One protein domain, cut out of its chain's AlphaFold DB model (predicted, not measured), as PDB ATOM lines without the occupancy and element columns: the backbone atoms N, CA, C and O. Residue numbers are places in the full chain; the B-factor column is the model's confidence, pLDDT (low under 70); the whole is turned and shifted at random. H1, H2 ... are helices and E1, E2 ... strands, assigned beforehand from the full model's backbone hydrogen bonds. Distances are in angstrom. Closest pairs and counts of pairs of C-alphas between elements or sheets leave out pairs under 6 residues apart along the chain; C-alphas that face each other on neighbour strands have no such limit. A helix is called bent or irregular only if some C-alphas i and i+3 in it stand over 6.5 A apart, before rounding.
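AT A GLANCE: This is residues 99 to 256 of the 354 residues of the protein "Hypothetical protein" of Polarella glacialis (UniProt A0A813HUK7). A strongly twisted sheet of six strands forms the middle of three layers, with H1, H4 and the arm H5b of the bent helix H5 over one face and H3 over the other. At one end E1 and E6 make a small ribbon beside H1; at the other the arm H5a reaches beyond the sheet. The printed part has 158 residues, with five named helices and eight named strands in the order E1 H1 H2 E2 E3 H3 E4 H4 E5 H5 E6 E7 E8. The large sheet is mixed, in the order E4 E3 E2 E5 E8 E7, and the class is mixed, helices and strands. The whole is compact, with a radius of gyration of the C-alphas of 15.7 A and spans of 50 by 35 by 31 A.

HOW THE PARTS SIT: E1, residues 101 to 103, is antiparallel to E6, residues 225 to 227, with N 102 and O 226 2.8 A apart. H1, residues 112 to 121, touches H4, residues 169 to 178, at a shallow tilt of 27 degrees, opposite ways; their closest C-alphas, of Val 113 and Arg 176, are 6.2 A apart. H2, residues 123 to 126, is not on the large sheet. E2, residues 134 to 138, and E3, residues 143 to 146, form a hairpin, with N 144 and O 137 2.9 A apart. E3, H3, residues 153 to 159, and E4, residues 164 to 167, make a strand-helix-strand unit, two parallel neighbour strands with a helix between along the chain; its crossover is right-handed, and N 165 and O 143 are 2.9 A apart. E4, H4 and E5, residues 181 to 185, make a split unit, E3 and E2 lying between its strands, also right-handed. E5 is antiparallel to E2, with N 136 and O 183 2.9 A apart, and to E8, residues 250 to 255, with N 253 and O 182 2.9 A apart. H5, residues 195 to 219, was assigned as one helix by its hydrogen bonds but is bent, C-alphas 204 and 207 being 6.8 A apart. Its arm H5b, residues 207 to 219, has a height over the sheet of 9.7 A and runs along E7, residues 239 to 244, at 9 degrees on the local plane; the closest C-alphas, of Gln 210 and Pro 243, are 6.9 A apart. E7 and E8 form a hairpin, with N 242 and O 252 2.9 A apart. H4 is irregular, with C-alphas 174 and 177 7.8 A apart. Every O i to N i+4 pair is within hydrogen-bond range in H1, H3, H5a, residues 195 to 204, and H5b, against 4 of 6 in H4; H2 is too short for one.

IN THESE COORDINATES: E1 begins at C-alpha 101, (157.622, 146.681, 156.943). From first to last C-alpha H1 measures 14.0 A, H4 14.8 A, H5a 14.2 A, H5b 18.7 A and E7 15.7 A. E8, 16.5 A, ends at C-alpha 255, (160.118, 139.066, 155.791).

THE WHOLE: The two C-alphas farthest apart, of Thr 107 and Asp 194, are 50.5 A apart. The printed part has no cut, and the link from E6 to E7, 11 residues, is long. The mean pLDDT of the printed part is 89.5; it is under 70 at residues 105 to 108, 191, 230 to 237 and 247.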
ATOM      1  N   GLY A  99     160.085 146.625 151.942       91.81
ATOM      2  CA  GLY A  99     159.658 148.028 152.030       91.81
ATOM      3  C   GLY A  99     158.221 148.229 152.526       91.81
ATOM      4  O   GLY A  99     157.787 149.370 152.664       91.81
ATOM      5  N   ARG A 100     157.467 147.148 152.781       90.12
ATOM      6  CA  ARG A 100     156.147 147.196 153.439       90.12
ATOM      7  C   ARG A 100     156.229 147.106 154.964       90.12
ATOM      8  O   ARG A 100     155.229 147.355 155.638       90.12
ATOM      9  N   LEU A 101     157.388 146.735 155.506       90.44
ATOM     10  CA  LEU A 101     157.622 146.681 156.943       90.44
ATOM     11  C   LEU A 101     157.990 148.071 157.457       90.44
ATOM     12  O   LEU A 101     158.838 148.740 156.879       90.44
ATOM     13  N   ILE A 102     157.382 148.471 158.568       90.19
ATOM     14  CA  ILE A 102     157.593 149.738 159.264       90.19
ATOM     15  C   ILE A 102     158.255 149.471 160.612       90.19
ATOM     16  O   ILE A 102     157.780 148.631 161.385       90.19
ATOM     17  N   LEU A 103     159.337 150.190 160.910       88.19
ATOM     18  CA  LEU A 103     160.025 150.112 162.197       88.19
ATOM     19  C   LEU A 103     159.131 150.624 163.332       88.19
ATOM     20  O   LEU A 103     158.518 151.687 163.245       88.19
ATOM     21  N   GLN A 104     159.108 149.878 164.431       82.00
ATOM     22  CA  GLN A 104     158.389 150.226 165.649       82.00
ATOM     23  C   GLN A 104     159.277 151.073 166.574       82.00
ATOM     24  O   GLN A 104     160.469 150.810 166.722       82.00
ATOM     25  N   GLY A 105     158.697 152.086 167.226       64.50
ATOM     26  CA  GLY A 105     159.376 152.865 168.274       64.50
ATOM     27  C   GLY A 105     160.200 154.078 167.815       64.50
ATOM     28  O   GLY A 105     160.772 154.754 168.668       64.50
ATOM     29  N   ARG A 106     160.230 154.410 166.515       56.62
ATOM     30  CA  ARG A 106     160.692 155.721 166.010       56.62
ATOM     31  C   ARG A 106     159.480 156.571 165.608       56.62
ATOM     32  O   ARG A 106     158.516 156.047 165.060       56.62
ATOM     33  N   THR A 107     159.507 157.862 165.937       45.78
ATOM     34  CA  THR A 107     158.362 158.803 165.945       45.78
ATOM     35  C   THR A 107     157.675 159.062 164.596       45.78
ATOM     36  O   THR A 107     156.662 159.753 164.562       45.78
ATOM     37  N   ASP A 108     158.189 158.508 163.501       58.91
ATOM     38  CA  ASP A 108     157.750 158.729 162.123       58.91
ATOM     39  C   ASP A 108     157.481 157.442 161.319       58.91
ATOM     40  O   ASP A 108     157.020 157.535 160.185       58.91
ATOM     41  N   GLY A 109     157.696 156.249 161.892       71.25
ATOM     42  CA  GLY A 109     157.370 154.982 161.223       71.25
ATOM     43  C   GLY A 109     158.103 154.801 159.889       71.25
ATOM     44  O   GLY A 109     157.478 154.685 158.836       71.25
ATOM     45  N   LEU A 110     159.436 154.769 159.932       88.88
ATOM     46  CA  LEU A 110     160.276 154.546 158.755       88.88
ATOM     47  C   LEU A 110     160.122 153.119 158.208       88.88
ATOM     48  O   LEU A 110     160.120 152.160 158.983       88.88
ATOM     49  N   ASP A 111     160.052 152.962 156.884       92.25
ATOM     50  CA  ASP A 111     160.073 151.631 156.278       92.25
ATOM     51  C   ASP A 111     161.448 150.958 156.402       92.25
ATOM     52  O   ASP A 111     162.488 151.620 156.482       92.25
ATOM     53  N   PHE A 112     161.452 149.628 156.410       94.00
ATOM     54  CA  PHE A 112     162.646 148.831 156.656       94.00
ATOM     55  C   PHE A 112     163.756 149.081 155.631       94.00
ATOM     56  O   PHE A 112     164.917 149.193 156.016       94.00
ATOM     57  N   VAL A 113     163.424 149.212 154.344       96.12
ATOM     58  CA  VAL A 113     164.425 149.445 153.290       96.12
ATOM     59  C   VAL A 113     165.085 150.805 153.492       96.12
ATOM     60  O   VAL A 113     166.311 150.909 153.472       96.12
ATOM     61  N   THR A 114     164.291 151.844 153.749       95.44
ATOM     62  CA  THR A 114     164.829 153.179 154.020       95.44
ATOM     63  C   THR A 114     165.671 153.197 155.298       95.44
ATOM     64  O   THR A 114     166.737 153.816 155.318       95.44
ATOM     65  N   ALA A 115     165.254 152.483 156.347       94.88
ATOM     66  CA  ALA A 115     166.031 152.334 157.577       94.88
ATOM     67  C   ALA A 115     167.363 151.603 157.339       94.88
ATOM     68  O   ALA A 115     168.395 152.032 157.859       94.88
ATOM     69  N   MET A 116     167.361 150.557 156.510       96.62
ATOM     70  CA  MET A 116     168.562 149.810 156.139       96.62
ATOM     71  C   MET A 116     169.561 150.687 155.381       96.62
ATOM     72  O   MET A 116     170.758 150.643 155.651       96.62
ATOM     73  N   LEU A 117     169.074 151.544 154.480       97.56
ATOM     74  CA  LEU A 117     169.917 152.516 153.787       97.56
ATOM     75  C   LEU A 117     170.542 153.527 154.759       97.56
ATOM     76  O   LEU A 117     171.701 153.879 154.595       97.56
ATOM     77  N   ILE A 118     169.806 154.005 155.773       96.06
ATOM     78  CA  ILE A 118     170.377 154.891 156.811       96.06
ATOM     79  C   ILE A 118     171.474 154.166 157.594       96.06
ATOM     80  O   ILE A 118     172.537 154.739 157.809       96.06
ATOM     81  N   PHE A 119     171.235 152.912 157.981       96.19
ATOM     82  CA  PHE A 119     172.225 152.080 158.664       96.19
ATOM     83  C   PHE A 119     173.498 151.904 157.827       96.19
ATOM     84  O   PHE A 119     174.601 152.106 158.329       96.19
ATOM     85  N   PHE A 120     173.352 151.619 156.532       96.94
ATOM     86  CA  PHE A 120     174.485 151.553 155.615       96.94
ATOM     87  C   PHE A 120     175.127 152.913 155.344       96.94
ATOM     88  O   PHE A 120     176.283 152.947 154.951       96.94
ATOM     89  N   ASP A 121     174.431 154.031 155.547       96.50
ATOM     90  CA  ASP A 121     174.991 155.370 155.356       96.50
ATOM     91  C   ASP A 121     175.730 155.931 156.567       96.50
ATOM     92  O   ASP A 121     176.456 156.917 156.428       96.50
ATOM     93  N   ASP A 122     175.636 155.263 157.714       96.31
ATOM     94  CA  ASP A 122     176.385 155.616 158.909       96.31
ATOM     95  C   ASP A 122     177.900 155.488 158.666       96.31
ATOM     96  O   ASP A 122     178.446 154.404 158.445       96.31
ATOM     97  N   ALA A 123     178.598 156.626 158.712       95.25
ATOM     98  CA  ALA A 123     180.028 156.696 158.439       95.25
ATOM     99  C   ALA A 123     180.868 155.894 159.447       95.25
ATOM    100  O   ALA A 123     181.916 155.362 159.078       95.25
ATOM    101  N   SER A 124     180.418 155.794 160.704       95.00
ATOM    102  CA  SER A 124     181.128 155.047 161.744       95.00
ATOM    103  C   SER A 124     181.032 153.543 161.501       95.00
ATOM    104  O   SER A 124     182.049 152.847 161.561       95.00
ATOM    105  N   LEU A 125     179.848 153.058 161.117       95.44
ATOM    106  CA  LEU A 125     179.625 151.656 160.768       95.44
ATOM    107  C   LEU A 125     180.337 151.287 159.462       95.44
ATOM    108  O   LEU A 125     181.020 150.266 159.416       95.44
ATOM    109  N   LYS A 126     180.269 152.141 158.429       92.88
ATOM    110  CA  LYS A 126     181.009 151.971 157.160       92.88
ATOM    111  C   LYS A 126     182.518 151.840 157.364       92.88
ATOM    112  O   LYS A 126     183.155 151.024 156.701       92.88
ATOM    113  N   ALA A 127     183.089 152.638 158.264       91.56
ATOM    114  CA  ALA A 127     184.518 152.609 158.565       91.56
ATOM    115  C   ALA A 127     184.935 151.440 159.477       91.56
ATOM    116  O   ALA A 127     186.130 151.244 159.690       91.56
ATOM    117  N   SER A 128     183.976 150.686 160.027       93.06
ATOM    118  CA  SER A 128     184.220 149.588 160.961       93.06
ATOM    119  C   SER A 128     183.484 148.312 160.535       93.06
ATOM    120  O   SER A 128     183.983 147.557 159.707       93.06
ATOM    121  N   VAL A 129     182.293 148.068 161.077       93.88
ATOM    122  CA  VAL A 129     181.568 146.794 160.982       93.88
ATOM    123  C   VAL A 129     181.122 146.464 159.553       93.88
ATOM    124  O   VAL A 129     181.127 145.300 159.156       93.88
ATOM    125  N   LEU A 130     180.785 147.478 158.751       95.81
ATOM    126  CA  LEU A 130     180.328 147.327 157.362       95.81
ATOM    127  C   LEU A 130     181.467 147.419 156.338       95.81
ATOM    128  O   LEU A 130     181.218 147.457 155.131       95.81
ATOM    129  N   GLN A 131     182.724 147.454 156.789       93.44
ATOM    130  CA  GLN A 131     183.866 147.496 155.887       93.44
ATOM    131  C   GLN A 131     183.880 146.253 154.982       93.44
ATOM    132  O   GLN A 131     183.804 145.121 155.454       93.44
ATOM    133  N   ASN A 132     184.007 146.477 153.668       93.19
ATOM    134  CA  ASN A 132     184.000 145.442 152.623       93.19
ATOM    135  C   ASN A 132     182.711 144.608 152.530       93.19
ATOM    136  O   ASN A 132     182.718 143.563 151.882       93.19
ATOM    137  N   VAL A 133     181.610 145.078 153.120       97.31
ATOM    138  CA  VAL A 133     180.292 144.454 152.989       97.31
ATOM    139  C   VAL A 133     179.515 145.168 151.891       97.31
ATOM    140  O   VAL A 133     179.454 146.400 151.858       97.31
ATOM    141  N   GLY A 134     178.956 144.392 150.968       98.00
ATOM    142  CA  GLY A 134     178.045 144.877 149.939       98.00
ATOM    143  C   GLY A 134     176.590 144.738 150.345       98.00
ATOM    144  O   GLY A 134     176.242 143.786 151.039       98.00
ATOM    145  N   MET A 135     175.726 145.627 149.863       98.44
ATOM    146  CA  MET A 135     174.278 145.467 149.970       98.44
ATOM    147  C   MET A 135     173.677 145.171 148.596       98.44
ATOM    148  O   MET A 135     173.668 146.028 147.707       98.44
ATOM    149  N   LEU A 136     173.145 143.961 148.444       98.31
ATOM    150  CA  LEU A 136     172.486 143.478 147.238       98.31
ATOM    151  C   LEU A 136     170.984 143.282 147.503       98.31
ATOM    152  O   LEU A 136     170.565 142.883 148.584       98.31
ATOM    153  N   LEU A 137     170.160 143.612 146.515       98.06
ATOM    154  CA  LEU A 137     168.704 143.666 146.578       98.06
ATOM    155  C   LEU A 137     168.118 142.733 145.517       98.06
ATOM    156  O   LEU A 137     168.392 142.895 144.324       98.06
ATOM    157  N   LEU A 138     167.270 141.799 145.935       97.69
ATOM    158  CA  LEU A 138     166.526 140.909 145.049       97.69
ATOM    159  C   LEU A 138     165.101 141.431 144.885       97.69
ATOM    160  O   LEU A 138     164.295 141.397 145.816       97.69
ATOM    161  N   ALA A 139     164.788 141.875 143.672       96.69
ATOM    162  CA  ALA A 139     163.424 142.086 143.200       96.69
ATOM    163  C   ALA A 139     163.062 140.984 142.190       96.69
ATOM    164  O   ALA A 139     163.967 140.268 141.757       96.69
ATOM    165  N   PRO A 140     161.792 140.811 141.779       95.25
ATOM    166  CA  PRO A 140     161.409 139.715 140.887       95.25
ATOM    167  C   PRO A 140     162.282 139.619 139.624       95.25
ATOM    168  O   PRO A 140     162.897 138.586 139.365       95.25
ATOM    169  N   GLU A 141     162.399 140.716 138.876       93.81
ATOM    170  CA  GLU A 141     162.990 140.704 137.530       93.81
ATOM    171  C   GLU A 141     164.410 141.271 137.451       93.81
ATOM    172  O   GLU A 141     164.997 141.316 136.372       93.81
ATOM    173  N   TYR A 142     164.984 141.712 138.569       95.44
ATOM    174  CA  TYR A 142     166.331 142.268 138.580       95.44
ATOM    175  C   TYR A 142     167.039 142.046 139.912       95.44
ATOM    176  O   TYR A 142     166.418 141.831 140.956       95.44
ATOM    177  N   ILE A 143     168.362 142.174 139.858       97.06
ATOM    178  CA  ILE A 143     169.219 142.317 141.029       97.06
ATOM    179  C   ILE A 143     169.776 143.735 141.042       97.06
ATOM    180  O   ILE A 143     170.288 144.214 140.029       97.06
ATOM    181  N   GLY A 144     169.643 144.415 142.174       97.69
ATOM    182  CA  GLY A 144     170.233 145.727 142.417       97.69
ATOM    183  C   GLY A 144     171.354 145.644 143.436       97.69
ATOM    184  O   GLY A 144     171.282 144.833 144.346       97.69
ATOM    185  N   GLY A 145     172.368 146.491 143.324       98.25
ATOM    186  CA  GLY A 145     173.332 146.715 144.399       98.25
ATOM    187  C   GLY A 145     173.375 148.183 144.772       98.25
ATOM    188  O   GLY A 145     173.315 149.044 143.890       98.25
ATOM    189  N   TYR A 146     173.488 148.475 146.063       98.44
ATOM    190  CA  TYR A 146     173.577 149.853 146.530       98.44
ATOM    191  C   TYR A 146     174.923 150.464 146.162       98.44
ATOM    192  O   TYR A 146     175.969 149.927 146.515       98.44
ATOM    193  N   ASP A 147     174.915 151.577 145.437       97.56
ATOM    194  CA  ASP A 147     176.124 152.203 144.904       97.56
ATOM    195  C   ASP A 147     177.175 152.541 145.973       97.56
ATOM    196  O   ASP A 147     178.363 152.291 145.754       97.56
ATOM    197  N   ALA A 148     176.742 153.026 147.138       96.50
ATOM    198  CA  ALA A 148     177.589 153.398 148.265       96.50
ATOM    199  C   ALA A 148     178.116 152.191 149.068       96.50
ATOM    200  O   ALA A 148     178.957 152.365 149.949       96.50
ATOM    201  N   SER A 149     177.635 150.980 148.772       96.25
ATOM    202  CA  SER A 149     178.046 149.705 149.375       96.25
ATOM    203  C   SER A 149     177.970 148.595 148.314       96.25
ATOM    204  O   SER A 149     177.252 147.608 148.437       96.25
ATOM    205  N   TYR A 150     178.695 148.788 147.209       96.81
ATOM    206  CA  TYR A 150     178.621 147.916 146.028       96.81
ATOM    207  C   TYR A 150     179.684 146.800 146.009       96.81
ATOM    208  O   TYR A 150     179.859 146.103 145.010       96.81
ATOM    209  N   SER A 151     180.444 146.637 147.092       94.94
ATOM    210  CA  SER A 151     181.463 145.589 147.207       94.94
ATOM    211  C   SER A 151     180.845 144.207 146.995       94.94
ATOM    212  O   SER A 151     179.731 143.966 147.438       94.94
ATOM    213  N   ASN A 152     181.551 143.289 146.332       95.31
ATOM    214  CA  ASN A 152     181.135 141.887 146.140       95.31
ATOM    215  C   ASN A 152     179.878 141.657 145.267       95.31
ATOM    216  O   ASN A 152     179.660 140.531 144.827       95.31
ATOM    217  N   VAL A 153     179.094 142.694 144.945       97.06
ATOM    218  CA  VAL A 153     177.821 142.585 144.206       97.06
ATOM    219  C   VAL A 153     178.002 141.973 142.816       97.06
ATOM    220  O   VAL A 153     177.314 141.011 142.478       97.06
ATOM    221  N   ASP A 154     178.932 142.497 142.011       96.50
ATOM    222  CA  ASP A 154     179.147 141.995 140.646       96.50
ATOM    223  C   ASP A 154     179.690 140.562 140.647       96.50
ATOM    224  O   ASP A 154     179.293 139.754 139.811       96.50
ATOM    225  N   GLY A 155     180.564 140.234 141.606       94.50
ATOM    226  CA  GLY A 155     181.101 138.881 141.763       94.50
ATOM    227  C   GLY A 155     180.008 137.872 142.111       94.50
ATOM    228  O   GLY A 155     179.910 136.825 141.469       94.50
ATOM    229  N   TYR A 156     179.127 138.227 143.050       94.75
ATOM    230  CA  TYR A 156     177.969 137.408 143.388       94.75
ATOM    231  C   TYR A 156     177.031 137.246 142.187       94.75
ATOM    232  O   TYR A 156     176.696 136.124 141.814       94.75
ATOM    233  N   ALA A 157     176.646 138.338 141.523       95.00
ATOM    234  CA  ALA A 157     175.751 138.281 140.367       95.00
ATOM    235  C   ALA A 157     176.325 137.414 139.231       95.00
ATOM    236  O   ALA A 157     175.616 136.569 138.675       95.00
ATOM    237  N   ALA A 158     177.626 137.546 138.950       93.06
ATOM    238  CA  ALA A 158     178.322 136.730 137.961       93.06
ATOM    239  C   ALA A 158     178.313 135.235 138.321       93.06
ATOM    240  O   ALA A 158     178.101 134.406 137.433       93.06
ATOM    241  N   SER A 159     178.450 134.883 139.608       89.38
ATOM    242  CA  SER A 159     178.341 133.489 140.078       89.38
ATOM    243  C   SER A 159     176.958 132.887 139.796       89.38
ATOM    244  O   SER A 159     176.821 131.693 139.531       89.38
ATOM    245  N   GLN A 160     175.936 133.745 139.753       89.75
ATOM    246  CA  GLN A 160     174.551 133.410 139.429       89.75
ATOM    247  C   GLN A 160     174.227 133.567 137.931       89.75
ATOM    248  O   GLN A 160     173.070 133.426 137.530       89.75
ATOM    249  N   ARG A 161     175.234 133.845 137.087       89.75
ATOM    250  CA  ARG A 161     175.123 134.055 135.629       89.75
ATOM    251  C   ARG A 161     174.154 135.175 135.230       89.75
ATOM    252  O   ARG A 161     173.499 135.107 134.187       89.75
ATOM    253  N   VAL A 162     174.064 136.213 136.052       93.44
ATOM    254  CA  VAL A 162     173.241 137.405 135.814       93.44
ATOM    255  C   VAL A 162     174.068 138.666 136.061       93.44
ATOM    256  O   VAL A 162     175.171 138.607 136.596       93.44
ATOM    257  N   SER A 163     173.551 139.821 135.654       95.50
ATOM    258  CA  SER A 163     174.147 141.116 135.982       95.50
ATOM    259  C   SER A 163     173.363 141.804 137.096       95.50
ATOM    260  O   SER A 163     172.138 141.685 137.187       95.50
ATOM    261  N   ALA A 164     174.081 142.545 137.937       97.12
ATOM    262  CA  ALA A 164     173.480 143.466 138.886       97.12
ATOM    263  C   ALA A 164     173.463 144.881 138.301       97.12
ATOM    264  O   ALA A 164     174.349 145.278 137.541       97.12
ATOM    265  N   ARG A 165     172.440 145.655 138.665       96.94
ATOM    266  CA  ARG A 165     172.393 147.089 138.382       96.94
ATOM    267  C   ARG A 165     172.887 147.858 139.605       96.94
ATOM    268  O   ARG A 165     172.389 147.650 140.711       96.94
ATOM    269  N   LYS A 166     173.833 148.774 139.412       97.94
ATOM    270  CA  LYS A 166     174.197 149.741 140.450       97.94
ATOM    271  C   LYS A 166     173.051 150.737 140.629       97.94
ATOM    272  O   LYS A 166     172.593 151.317 139.648       97.94
ATOM    273  N   MET A 167     172.565 150.880 141.857       98.50
ATOM    274  CA  MET A 167     171.404 151.699 142.199       98.50
ATOM    275  C   MET A 167     171.789 152.794 143.183       98.50
ATOM    276  O   MET A 167     172.454 152.516 144.183       98.50
ATOM    277  N   SER A 168     171.319 154.012 142.917       98.44
ATOM    278  CA  SER A 168     171.393 155.113 143.877       98.44
ATOM    279  C   SER A 168     170.447 154.877 145.057       98.44
ATOM    280  O   SER A 168     169.535 154.043 145.000       98.44
ATOM    281  N   ARG A 169     170.621 155.655 146.128       98.12
ATOM    282  CA  ARG A 169     169.703 155.657 147.274       98.12
ATOM    283  C   ARG A 169     168.260 155.938 146.834       98.12
ATOM    284  O   ARG A 169     167.335 155.257 147.276       98.12
ATOM    285  N   GLU A 170     168.068 156.909 145.946       98.19
ATOM    286  CA  GLU A 170     166.765 157.322 145.425       98.19
ATOM    287  C   GLU A 170     166.092 156.201 144.625       98.19
ATOM    288  O   GLU A 170     164.905 155.933 144.831       98.19
ATOM    289  N   ASP A 171     166.850 155.497 143.778       98.25
ATOM    290  CA  ASP A 171     166.334 154.369 142.994       98.25
ATOM    291  C   ASP A 171     165.866 153.222 143.898       98.25
ATOM    292  O   ASP A 171     164.847 152.580 143.630       98.25
ATOM    293  N   ILE A 172     166.600 152.951 144.983       98.44
ATOM    294  CA  ILE A 172     166.257 151.891 145.941       98.44
ATOM    295  C   ILE A 172     164.987 152.257 146.700       98.44
ATOM    296  O   ILE A 172     164.082 151.431 146.815       98.44
ATOM    297  N   ILE A 173     164.882 153.501 147.175       97.25
ATOM    298  CA  ILE A 173     163.673 153.985 147.848       97.25
ATOM    299  C   ILE A 173     162.480 153.904 146.897       97.25
ATOM    300  O   ILE A 173     161.420 153.427 147.304       97.25
ATOM    301  N   ALA A 174     162.627 154.314 145.635       97.12
ATOM    302  CA  ALA A 174     161.561 154.211 144.640       97.12
ATOM    303  C   ALA A 174     161.108 152.756 144.415       97.12
ATOM    304  O   ALA A 174     159.915 152.503 144.267       97.12
ATOM    305  N   ALA A 175     162.040 151.801 144.470       96.88
ATOM    306  CA  ALA A 175     161.781 150.381 144.253       96.88
ATOM    307  C   ALA A 175     161.446 149.571 145.524       96.88
ATOM    308  O   ALA A 175     161.252 148.359 145.444       96.88
ATOM    309  N   ARG A 176     161.365 150.199 146.706       94.81
ATOM    310  CA  ARG A 176     161.227 149.499 148.002       94.81
ATOM    311  C   ARG A 176     160.051 148.520 148.087       94.81
ATOM    312  O   ARG A 176     160.133 147.519 148.796       94.81
ATOM    313  N   GLY A 177     158.972 148.788 147.348       93.31
ATOM    314  CA  GLY A 177     157.780 147.939 147.274       93.31
ATOM    315  C   GLY A 177     157.962 146.627 146.499       93.31
ATOM    316  O   GLY A 177     157.066 145.784 146.549       93.31
ATOM    317  N   ASP A 178     159.101 146.449 145.827       95.75
ATOM    318  CA  ASP A 178     159.442 145.265 145.032       95.75
ATOM    319  C   ASP A 178     160.673 144.513 145.562       95.75
ATOM    320  O   ASP A 178     161.002 143.448 145.048       95.75
ATOM    321  N   ILE A 179     161.353 145.031 146.589       97.06
ATOM    322  CA  ILE A 179     162.521 144.378 147.195       97.06
ATOM    323  C   ILE A 179     162.036 143.266 148.122       97.06
ATOM    324  O   ILE A 179     161.471 143.539 149.181       97.06
ATOM    325  N   LEU A 180     162.263 142.020 147.724       95.88
ATOM    326  CA  LEU A 180     161.801 140.829 148.438       95.88
ATOM    327  C   LEU A 180     162.832 140.331 149.453       95.88
ATOM    328  O   LEU A 180     162.456 139.898 150.536       95.88
ATOM    329  N   LEU A 181     164.115 140.431 149.097       96.12
ATOM    330  CA  LEU A 181     165.257 139.939 149.868       96.12
ATOM    331  C   LEU A 181     166.412 140.936 149.769       96.12
ATOM    332  O   LEU A 181     166.687 141.472 148.693       96.12
ATOM    333  N   ILE A 182     167.078 141.182 150.893       97.88
ATOM    334  CA  ILE A 182     168.348 141.911 150.953       97.88
ATOM    335  C   ILE A 182     169.445 140.931 151.358       97.88
ATOM    336  O   ILE A 182     169.306 140.247 152.370       97.88
ATOM    337  N   LEU A 183     170.531 140.897 150.588       97.62
ATOM    338  CA  LEU A 183     171.736 140.127 150.882       97.62
ATOM    339  C   LEU A 183     172.852 141.075 151.308       97.62
ATOM    340  O   LEU A 183     173.171 142.029 150.590       97.62
ATOM    341  N   LEU A 184     173.453 140.809 152.466       98.25
ATOM    342  CA  LEU A 184     174.682 141.486 152.879       98.25
ATOM    343  C   LEU A 184     175.865 140.609 152.493       98.25
ATOM    344  O   LEU A 184     176.061 139.555 153.089       98.25
ATOM    345  N   LEU A 185     176.621 141.029 151.483       97.50
ATOM    346  CA  LEU A 185     177.642 140.215 150.829       97.50
ATOM    347  C   LEU A 185     179.032 140.499 151.385       97.50
ATOM    348  O   LEU A 185     179.551 141.613 151.260       97.50
ATOM    349  N   PHE A 186     179.671 139.471 151.927       96.00
ATOM    350  CA  PHE A 186     181.046 139.529 152.422       96.00
ATOM    351  C   PHE A 186     182.026 139.159 151.300       96.00
ATOM    352  O   PHE A 186     181.593 138.725 150.232       96.00
ATOM    353  N   PRO A 187     183.345 139.342 151.481       91.50
ATOM    354  CA  PRO A 187     184.319 138.815 150.533       91.50
ATOM    355  C   PRO A 187     184.135 137.299 150.327       91.50
ATOM    356  O   PRO A 187     183.881 136.584 151.302       91.50
ATOM    357  N   PRO A 188     184.258 136.796 149.086       89.31
ATOM    358  CA  PRO A 188     184.124 135.373 148.822       89.31
ATOM    359  C   PRO A 188     185.282 134.614 149.468       89.31
ATOM    360  O   PRO A 188     186.429 135.068 149.454       89.31
ATOM    361  N   ILE A 189     184.992 133.427 149.990       84.50
ATOM    362  CA  ILE A 189     186.035 132.492 150.412       84.50
ATOM    363  C   ILE A 189     186.612 131.868 149.143       84.50
ATOM    364  O   ILE A 189     185.868 131.343 148.319       84.50
ATOM    365  N   SER A 190     187.931 131.965 148.962       75.88
ATOM    366  CA  SER A 190     188.587 131.497 147.734       75.88
ATOM    367  C   SER A 190     188.324 130.009 147.485       75.88
ATOM    368  O   SER A 190     188.608 129.176 148.346       75.88
ATOM    369  N   GLU A 191     187.860 129.683 146.276       67.00
ATOM    370  CA  GLU A 191     187.653 128.305 145.808       67.00
ATOM    371  C   GLU A 191     188.969 127.513 145.680       67.00
ATOM    372  O   GLU A 191     188.953 126.286 145.632       67.00
ATOM    373  N   GLU A 192     190.121 128.193 145.655       71.75
ATOM    374  CA  GLU A 192     191.446 127.557 145.604       71.75
ATOM    375  C   GLU A 192     191.891 126.997 146.966       71.75
ATOM    376  O   GLU A 192     192.869 126.249 147.046       71.75
ATOM    377  N   LYS A 193     191.201 127.367 148.053       72.88
ATOM    378  CA  LYS A 193     191.518 126.898 149.404       72.88
ATOM    379  C   LYS A 193     190.948 125.505 149.631       72.88
ATOM    380  O   LYS A 193     189.826 125.193 149.240       72.88
ATOM    381  N   ASP A 194     191.703 124.669 150.343       81.38
ATOM    382  CA  ASP A 194     191.142 123.419 150.847       81.38
ATOM    383  C   ASP A 194     189.999 123.694 151.850       81.38
ATOM    384  O   ASP A 194     189.907 124.766 152.461       81.38
ATOM    385  N   ALA A 195     189.117 122.710 152.040       81.31
ATOM    386  CA  ALA A 195     187.916 122.862 152.865       81.31
ATOM    387  C   ALA A 195     188.209 123.273 154.321       81.31
ATOM    388  O   ALA A 195     187.371 123.904 154.970       81.31
ATOM    389  N   ARG A 196     189.389 122.924 154.850       85.25
ATOM    390  CA  ARG A 196     189.786 123.282 156.211       85.25
ATOM    391  C   ARG A 196     190.177 124.755 156.283       85.25
ATOM    392  O   ARG A 196     189.696 125.447 157.172       85.25
ATOM    393  N   GLN A 197     190.996 125.233 155.353       84.56
ATOM    394  CA  GLN A 197     191.406 126.638 155.288       84.56
ATOM    395  C   GLN A 197     190.216 127.566 155.026       84.56
ATOM    396  O   GLN A 197     190.091 128.602 155.676       84.56
ATOM    397  N   ALA A 198     189.312 127.168 154.127       84.75
ATOM    398  CA  ALA A 198     188.063 127.879 153.862       84.75
ATOM    399  C   ALA A 198     187.198 128.010 155.128       84.75
ATOM    400  O   ALA A 198     186.654 129.075 155.428       84.75
ATOM    401  N   LYS A 199     187.098 126.929 155.911       86.44
ATOM    402  CA  LYS A 199     186.391 126.936 157.193       86.44
ATOM    403  C   LYS A 199     187.072 127.840 158.223       86.44
ATOM    404  O   LYS A 199     186.390 128.628 158.867       86.44
ATOM    405  N   GLU A 200     188.390 127.739 158.370       88.62
ATOM    406  CA  GLU A 200     189.155 128.557 159.317       88.62
ATOM    407  C   GLU A 200     189.021 130.058 159.004       88.62
ATOM    408  O   GLU A 200     188.822 130.854 159.921       88.62
ATOM    409  N   GLU A 201     189.052 130.458 157.729       88.06
ATOM    410  CA  GLU A 201     188.811 131.846 157.308       88.06
ATOM    411  C   GLU A 201     187.400 132.331 157.666       88.06
ATOM    412  O   GLU A 201     187.247 133.404 158.254       88.06
ATOM    413  N   TYR A 202     186.372 131.533 157.364       91.56
ATOM    414  CA  TYR A 202     184.999 131.875 157.725       91.56
ATOM    415  C   TYR A 202     184.832 132.040 159.239       91.56
ATOM    416  O   TYR A 202     184.348 133.075 159.698       91.56
ATOM    417  N   ASP A 203     185.265 131.040 160.009       92.31
ATOM    418  CA  ASP A 203     185.057 130.978 161.457       92.31
ATOM    419  C   ASP A 203     185.824 132.091 162.196       92.31
ATOM    420  O   ASP A 203     185.364 132.572 163.233       92.31
ATOM    421  N   SER A 204     186.986 132.509 161.677       91.19
ATOM    422  CA  SER A 204     187.852 133.499 162.335       91.19
ATOM    423  C   SER A 204     187.601 134.949 161.922       91.19
ATOM    424  O   SER A 204     187.892 135.845 162.716       91.19
ATOM    425  N   VAL A 205     187.068 135.198 160.721       90.56
ATOM    426  CA  VAL A 205     186.910 136.559 160.180       90.56
ATOM    427  C   VAL A 205     185.452 136.880 159.874       90.56
ATOM    428  O   VAL A 205     184.891 137.818 160.439       90.56
ATOM    429  N   ILE A 206     184.825 136.095 159.000       93.75
ATOM    430  CA  ILE A 206     183.528 136.450 158.416       93.75
ATOM    431  C   ILE A 206     182.391 136.247 159.414       93.75
ATOM    432  O   ILE A 206     181.582 137.149 159.618       93.75
ATOM    433  N   HIS A 207     182.336 135.091 160.072       95.19
ATOM    434  CA  HIS A 207     181.274 134.783 161.024       95.19
ATOM    435  C   HIS A 207     181.241 135.767 162.215       95.19
ATOM    436  O   HIS A 207     180.163 136.278 162.527       95.19
ATOM    437  N   PRO A 208     182.376 136.139 162.845       96.00
ATOM    438  CA  PRO A 208     182.393 137.212 163.840       96.00
ATOM    439  C   PRO A 208     181.853 138.548 163.313       96.00
ATOM    440  O   PRO A 208     181.073 139.202 164.006       96.00
ATOM    441  N   GLN A 209     182.214 138.937 162.085       96.19
ATOM    442  CA  GLN A 209     181.717 140.170 161.471       96.19
ATOM    443  C   GLN A 209     180.204 140.103 161.220       96.19
ATOM    444  O   GLN A 209     179.496 141.061 161.527       96.19
ATOM    445  N   GLN A 210     179.684 138.968 160.735       97.12
ATOM    446  CA  GLN A 210     178.244 138.749 160.579       97.12
ATOM    447  C   GLN A 210     177.511 138.971 161.903       97.12
ATOM    448  O   GLN A 210     176.566 139.754 161.960       97.12
ATOM    449  N   LEU A 211     177.981 138.344 162.986       97.19
ATOM    450  CA  LEU A 211     177.387 138.504 164.314       97.19
ATOM    451  C   LEU A 211     177.426 139.959 164.801       97.19
ATOM    452  O   LEU A 211     176.448 140.426 165.388       97.19
ATOM    453  N   GLN A 212     178.513 140.683 164.531       97.50
ATOM    454  CA  GLN A 212     178.625 142.093 164.899       97.50
ATOM    455  C   GLN A 212     177.624 142.965 164.130       97.50
ATOM    456  O   GLN A 212     176.949 143.785 164.748       97.50
ATOM    457  N   ILE A 213     177.449 142.755 162.818       97.62
ATOM    458  CA  ILE A 213     176.420 143.458 162.030       97.62
ATOM    459  C   ILE A 213     175.029 143.199 162.608       97.62
ATOM    460  O   ILE A 213     174.251 144.136 162.768       97.62
ATOM    461  N   LEU A 214     174.710 141.946 162.947       97.19
ATOM    462  CA  LEU A 214     173.409 141.604 163.527       97.19
ATOM    463  C   LEU A 214     173.158 142.312 164.858       97.19
ATOM    464  O   LEU A 214     172.020 142.689 165.142       97.19
ATOM    465  N   GLU A 215     174.193 142.480 165.677       97.00
ATOM    466  CA  GLU A 215     174.082 143.213 166.933       97.00
ATOM    467  C   GLU A 215     173.872 144.710 166.689       97.00
ATOM    468  O   GLU A 215     172.935 145.291 167.235       97.00
ATOM    469  N   GLU A 216     174.638 145.319 165.782       96.75
ATOM    470  CA  GLU A 216     174.449 146.724 165.403       96.75
ATOM    471  C   GLU A 216     173.060 146.971 164.799       96.75
ATOM    472  O   GLU A 216     172.400 147.956 165.122       96.75
ATOM    473  N   MET A 217     172.545 146.043 163.986       94.88
ATOM    474  CA  MET A 217     171.184 146.114 163.453       94.88
ATOM    475  C   MET A 217     170.122 146.096 164.564       94.88
ATOM    476  O   MET A 217     169.121 146.813 164.467       94.88
ATOM    477  N   LYS A 218     170.317 145.307 165.632       92.81
ATOM    478  CA  LYS A 218     169.424 145.324 166.807       92.81
ATOM    479  C   LYS A 218     169.491 146.662 167.529       92.81
ATOM    480  O   LYS A 218     168.438 147.217 167.835       92.81
ATOM    481  N   VAL A 219     170.694 147.188 167.763       91.75
ATOM    482  CA  VAL A 219     170.906 148.497 168.404       91.75
ATOM    483  C   VAL A 219     170.247 149.612 167.588       91.75
ATOM    484  O   VAL A 219     169.575 150.478 168.149       91.75
ATOM    485  N   TYR A 220     170.337 149.549 166.257       89.25
ATOM    486  CA  TYR A 220     169.651 150.473 165.352       89.25
ATOM    487  C   TYR A 220     168.122 150.297 165.325       89.25
ATOM    488  O   TYR A 220     167.414 151.173 164.821       89.25
ATOM    489  N   GLY A 221     167.592 149.203 165.878       89.25
ATOM    490  CA  GLY A 221     166.162 148.899 165.921       89.25
ATOM    491  C   GLY A 221     165.607 148.259 164.645       89.25
ATOM    492  O   GLY A 221     164.391 148.160 164.505       89.25
ATOM    493  N   LEU A 222     166.462 147.796 163.727       90.69
ATOM    494  CA  LEU A 222     166.047 147.202 162.446       90.69
ATOM    495  C   LEU A 222     165.282 145.882 162.617       90.69
ATOM    496  O   LEU A 222     164.459 145.525 161.778       90.69
ATOM    497  N   MET A 223     165.510 145.174 163.725       88.44
ATOM    498  CA  MET A 223     164.834 143.905 164.020       88.44
ATOM    499  C   MET A 223     163.369 144.085 164.454       88.44
ATOM    500  O   MET A 223     162.598 143.129 164.414       88.44
ATOM    501  N   ASN A 224     162.972 145.299 164.848       86.56
ATOM    502  CA  ASN A 224     161.645 145.589 165.387       86.56
ATOM    503  C   ASN A 224     160.787 146.285 164.328       86.56
ATOM    504  O   ASN A 224     160.653 147.508 164.333       86.56
ATOM    505  N   CYS A 225     160.197 145.521 163.414       85.88
ATOM    506  CA  CYS A 225     159.313 146.060 162.384       85.88
ATOM    507  C   CYS A 225     158.042 145.220 162.202       85.88
ATOM    508  O   CYS A 225     157.967 144.068 162.617       85.88
ATOM    509  N   MET A 226     157.010 145.812 161.607       84.75
ATOM    510  CA  MET A 226     155.758 145.129 161.272       84.75
ATOM    511  C   MET A 226     155.101 145.765 160.054       84.75
ATOM    512  O   MET A 226     155.421 146.888 159.681       84.75
ATOM    513  N   TYR A 227     154.159 145.055 159.448       80.69
ATOM    514  CA  TYR A 227     153.334 145.610 158.386       80.69
ATOM    515  C   TYR A 227     152.517 146.815 158.871       80.69
ATOM    516  O   TYR A 227     151.937 146.778 159.958       80.69
ATOM    517  N   ALA A 228     152.477 147.872 158.055       71.88
ATOM    518  CA  ALA A 228     151.814 149.139 158.381       71.88
ATOM    519  C   ALA A 228     150.307 148.996 158.673       71.88
ATOM    520  O   ALA A 228     149.750 149.769 159.448       71.88
ATOM    521  N   ASP A 229     149.650 148.021 158.049       70.75
ATOM    522  CA  ASP A 229     148.222 147.712 158.166       70.75
ATOM    523  C   ASP A 229     147.892 146.704 159.284       70.75
ATOM    524  O   ASP A 229     146.718 146.466 159.567       70.75
ATOM    525  N   GLY A 230     148.907 146.181 159.982       60.94
ATOM    526  CA  GLY A 230     148.759 145.173 161.029       60.94
ATOM    527  C   GLY A 230     148.544 143.758 160.470       60.94
ATOM    528  O   GLY A 230     147.741 143.546 159.576       60.94
ATOM    529  N   LYS A 231     149.300 142.790 161.017       56.72
ATOM    530  CA  LYS A 231     149.299 141.331 160.743       56.72
ATOM    531  C   LYS A 231     148.744 140.882 159.377       56.72
ATOM    532  O   LYS A 231     147.552 140.635 159.231       56.72
ATOM    533  N   SER A 232     149.644 140.568 158.445       57.47
ATOM    534  CA  SER A 232     149.327 139.688 157.312       57.47
ATOM    535  C   SER A 232     149.184 138.241 157.806       57.47
ATOM    536  O   SER A 232     150.096 137.715 158.451       57.47
ATOM    537  N   GLU A 233     148.061 137.579 157.513       52.66
ATOM    538  CA  GLU A 233     147.823 136.186 157.915       52.66
ATOM    539  C   GLU A 233     148.976 135.259 157.479       52.66
ATOM    540  O   GLU A 233     149.434 135.280 156.337       52.66
ATOM    541  N   GLY A 234     149.469 134.431 158.407       53.53
ATOM    542  CA  GLY A 234     150.507 133.428 158.140       53.53
ATOM    543  C   GLY A 234     151.958 133.934 158.114       53.53
ATOM    544  O   GLY A 234     152.872 133.095 158.098       53.53
ATOM    545  N   LEU A 235     152.183 135.251 158.178       61.19
ATOM    546  CA  LEU A 235     153.506 135.868 158.308       61.19
ATOM    547  C   LEU A 235     153.851 136.205 159.764       61.19
ATOM    548  O   LEU A 235     152.975 136.428 160.597       61.19
ATOM    549  N   GLY A 236     155.147 136.186 160.075       59.16
ATOM    550  CA  GLY A 236     155.663 136.635 161.365       59.16
ATOM    551  C   GLY A 236     155.739 138.160 161.427       59.16
ATOM    552  O   GLY A 236     155.773 138.836 160.401       59.16
ATOM    553  N   GLU A 237     155.785 138.704 162.639       67.19
ATOM    554  CA  GLU A 237     156.159 140.102 162.846       67.19
ATOM    555  C   GLU A 237     157.675 140.240 162.611       67.19
ATOM    556  O   GLU A 237     158.458 139.423 163.102       67.19
ATOM    557  N   GLY A 238     158.089 141.241 161.832       84.81
ATOM    558  CA  GLY A 238     159.496 141.576 161.610       84.81
ATOM    559  C   GLY A 238     160.163 140.900 160.413       84.81
ATOM    560  O   GLY A 238     159.549 140.632 159.376       84.81
ATOM    561  N   ILE A 239     161.462 140.651 160.568       91.31
ATOM    562  CA  ILE A 239     162.340 140.066 159.551       91.31
ATOM    563  C   ILE A 239     162.868 138.697 159.984       91.31
ATOM    564  O   ILE A 239     163.075 138.424 161.164       91.31
ATOM    565  N   LYS A 240     163.116 137.831 159.004       91.25
ATOM    566  CA  LYS A 240     163.923 136.620 159.140       91.25
ATOM    567  C   LYS A 240     165.333 136.953 158.673       91.25
ATOM    568  O   LYS A 240     165.510 137.354 157.526       91.25
ATOM    569  N   VAL A 241     166.312 136.735 159.544       93.44
ATOM    570  CA  VAL A 241     167.726 136.961 159.238       93.44
ATOM    571  C   VAL A 241     168.485 135.645 159.320       93.44
ATOM    572  O   VAL A 241     168.396 134.956 160.335       93.44
ATOM    573  N   THR A 242     169.195 135.277 158.253       91.25
ATOM    574  CA  THR A 242     169.915 133.999 158.157       91.25
ATOM    575  C   THR A 242     171.352 134.243 157.700       91.25
ATOM    576  O   THR A 242     171.562 134.569 156.536       91.25
ATOM    577  N   PRO A 243     172.349 134.113 158.589       93.12
ATOM    578  CA  PRO A 243     173.749 134.077 158.185       93.12
ATOM    579  C   PRO A 243     174.039 132.802 157.397       93.12
ATOM    580  O   PRO A 243     173.669 131.705 157.819       93.12
ATOM    581  N   MET A 244     174.716 132.959 156.271       88.94
ATOM    582  CA  MET A 244     175.070 131.903 155.337       88.94
ATOM    583  C   MET A 244     176.585 131.914 155.115       88.94
ATOM    584  O   MET A 244     177.233 132.965 155.137       88.94
ATOM    585  N   LYS A 245     177.150 130.719 154.924       84.44
ATOM    586  CA  LYS A 245     178.584 130.507 154.683       84.44
ATOM    587  C   LYS A 245     178.887 130.232 153.211       84.44
ATOM    588  O   LYS A 245     179.806 130.823 152.659       84.44
ATOM    589  N   ASP A 246     178.147 129.302 152.614       70.94
ATOM    590  CA  ASP A 246     178.416 128.747 151.287       70.94
ATOM    591  C   ASP A 246     177.215 129.005 150.355       70.94
ATOM    592  O   ASP A 246     176.077 128.965 150.829       70.94
ATOM    593  N   PRO A 247     177.424 129.199 149.037       67.94
ATOM    594  CA  PRO A 247     178.711 129.284 148.331       67.94
ATOM    595  C   PRO A 247     179.391 130.658 148.447       67.94
ATOM    596  O   PRO A 247     180.580 130.781 148.173       67.94
ATOM    597  N   TRP A 248     178.653 131.682 148.865       88.19
ATOM    598  CA  TRP A 248     179.162 133.024 149.114       88.19
ATOM    599  C   TRP A 248     178.752 133.421 150.534       88.19
ATOM    600  O   TRP A 248     177.565 133.319 150.845       88.19
ATOM    601  N   PRO A 249     179.670 133.852 151.414       93.19
ATOM    602  CA  PRO A 249     179.272 134.231 152.760       93.19
ATOM    603  C   PRO A 249     178.386 135.476 152.738       93.19
ATOM    604  O   PRO A 249     178.764 136.525 152.208       93.19
ATOM    605  N   GLU A 250     177.201 135.362 153.326       95.44
ATOM    606  CA  GLU A 250     176.167 136.391 153.242       95.44
ATOM    607  C   GLU A 250     175.261 136.421 154.475       95.44
ATOM    608  O   GLU A 250     175.259 135.506 155.297       95.44
ATOM    609  N   ILE A 251     174.511 137.507 154.638       97.06
ATOM    610  CA  ILE A 251     173.354 137.549 155.535       97.06
ATOM    611  C   ILE A 251     172.111 137.760 154.680       97.06
ATOM    612  O   ILE A 251     171.950 138.826 154.081       97.06
ATOM    613  N   ASP A 252     171.216 136.780 154.703       94.88
ATOM    614  CA  ASP A 252     169.907 136.851 154.066       94.88
ATOM    615  C   ASP A 252     168.923 137.559 154.984       94.88
ATOM    616  O   ASP A 252     168.697 137.125 156.118       94.88
ATOM    617  N   ILE A 253     168.274 138.603 154.480       95.88
ATOM    618  CA  ILE A 253     167.215 139.322 155.183       95.88
ATOM    619  C   ILE A 253     165.929 139.233 154.366       95.88
ATOM    620  O   ILE A 253     165.831 139.798 153.281       95.88
ATOM    621  N   ASN A 254     164.928 138.552 154.920       92.44
ATOM    622  CA  ASN A 254     163.590 138.380 154.349       92.44
ATOM    623  C   ASN A 254     162.512 138.822 155.340       92.44
ATOM    624  O   ASN A 254     162.777 139.012 156.526       92.44
ATOM    625  N   VAL A 255     161.264 138.919 154.885       91.50
ATOM    626  CA  VAL A 255     160.118 139.066 155.791       91.50
ATOM    627  C   VAL A 255     159.977 137.820 156.679       91.50
ATOM    628  O   VAL A 255     160.095 136.682 156.210       91.50
ATOM    629  N   ALA A 256     159.703 138.009 157.971       88.19
ATOM    630  CA  ALA A 256     159.476 136.899 158.890       88.19
ATOM    631  C   ALA A 256     158.269 136.044 158.463       88.19
ATOM    632  O   ALA A 256     157.199 136.538 158.118       88.19
TER     633      ALA A 256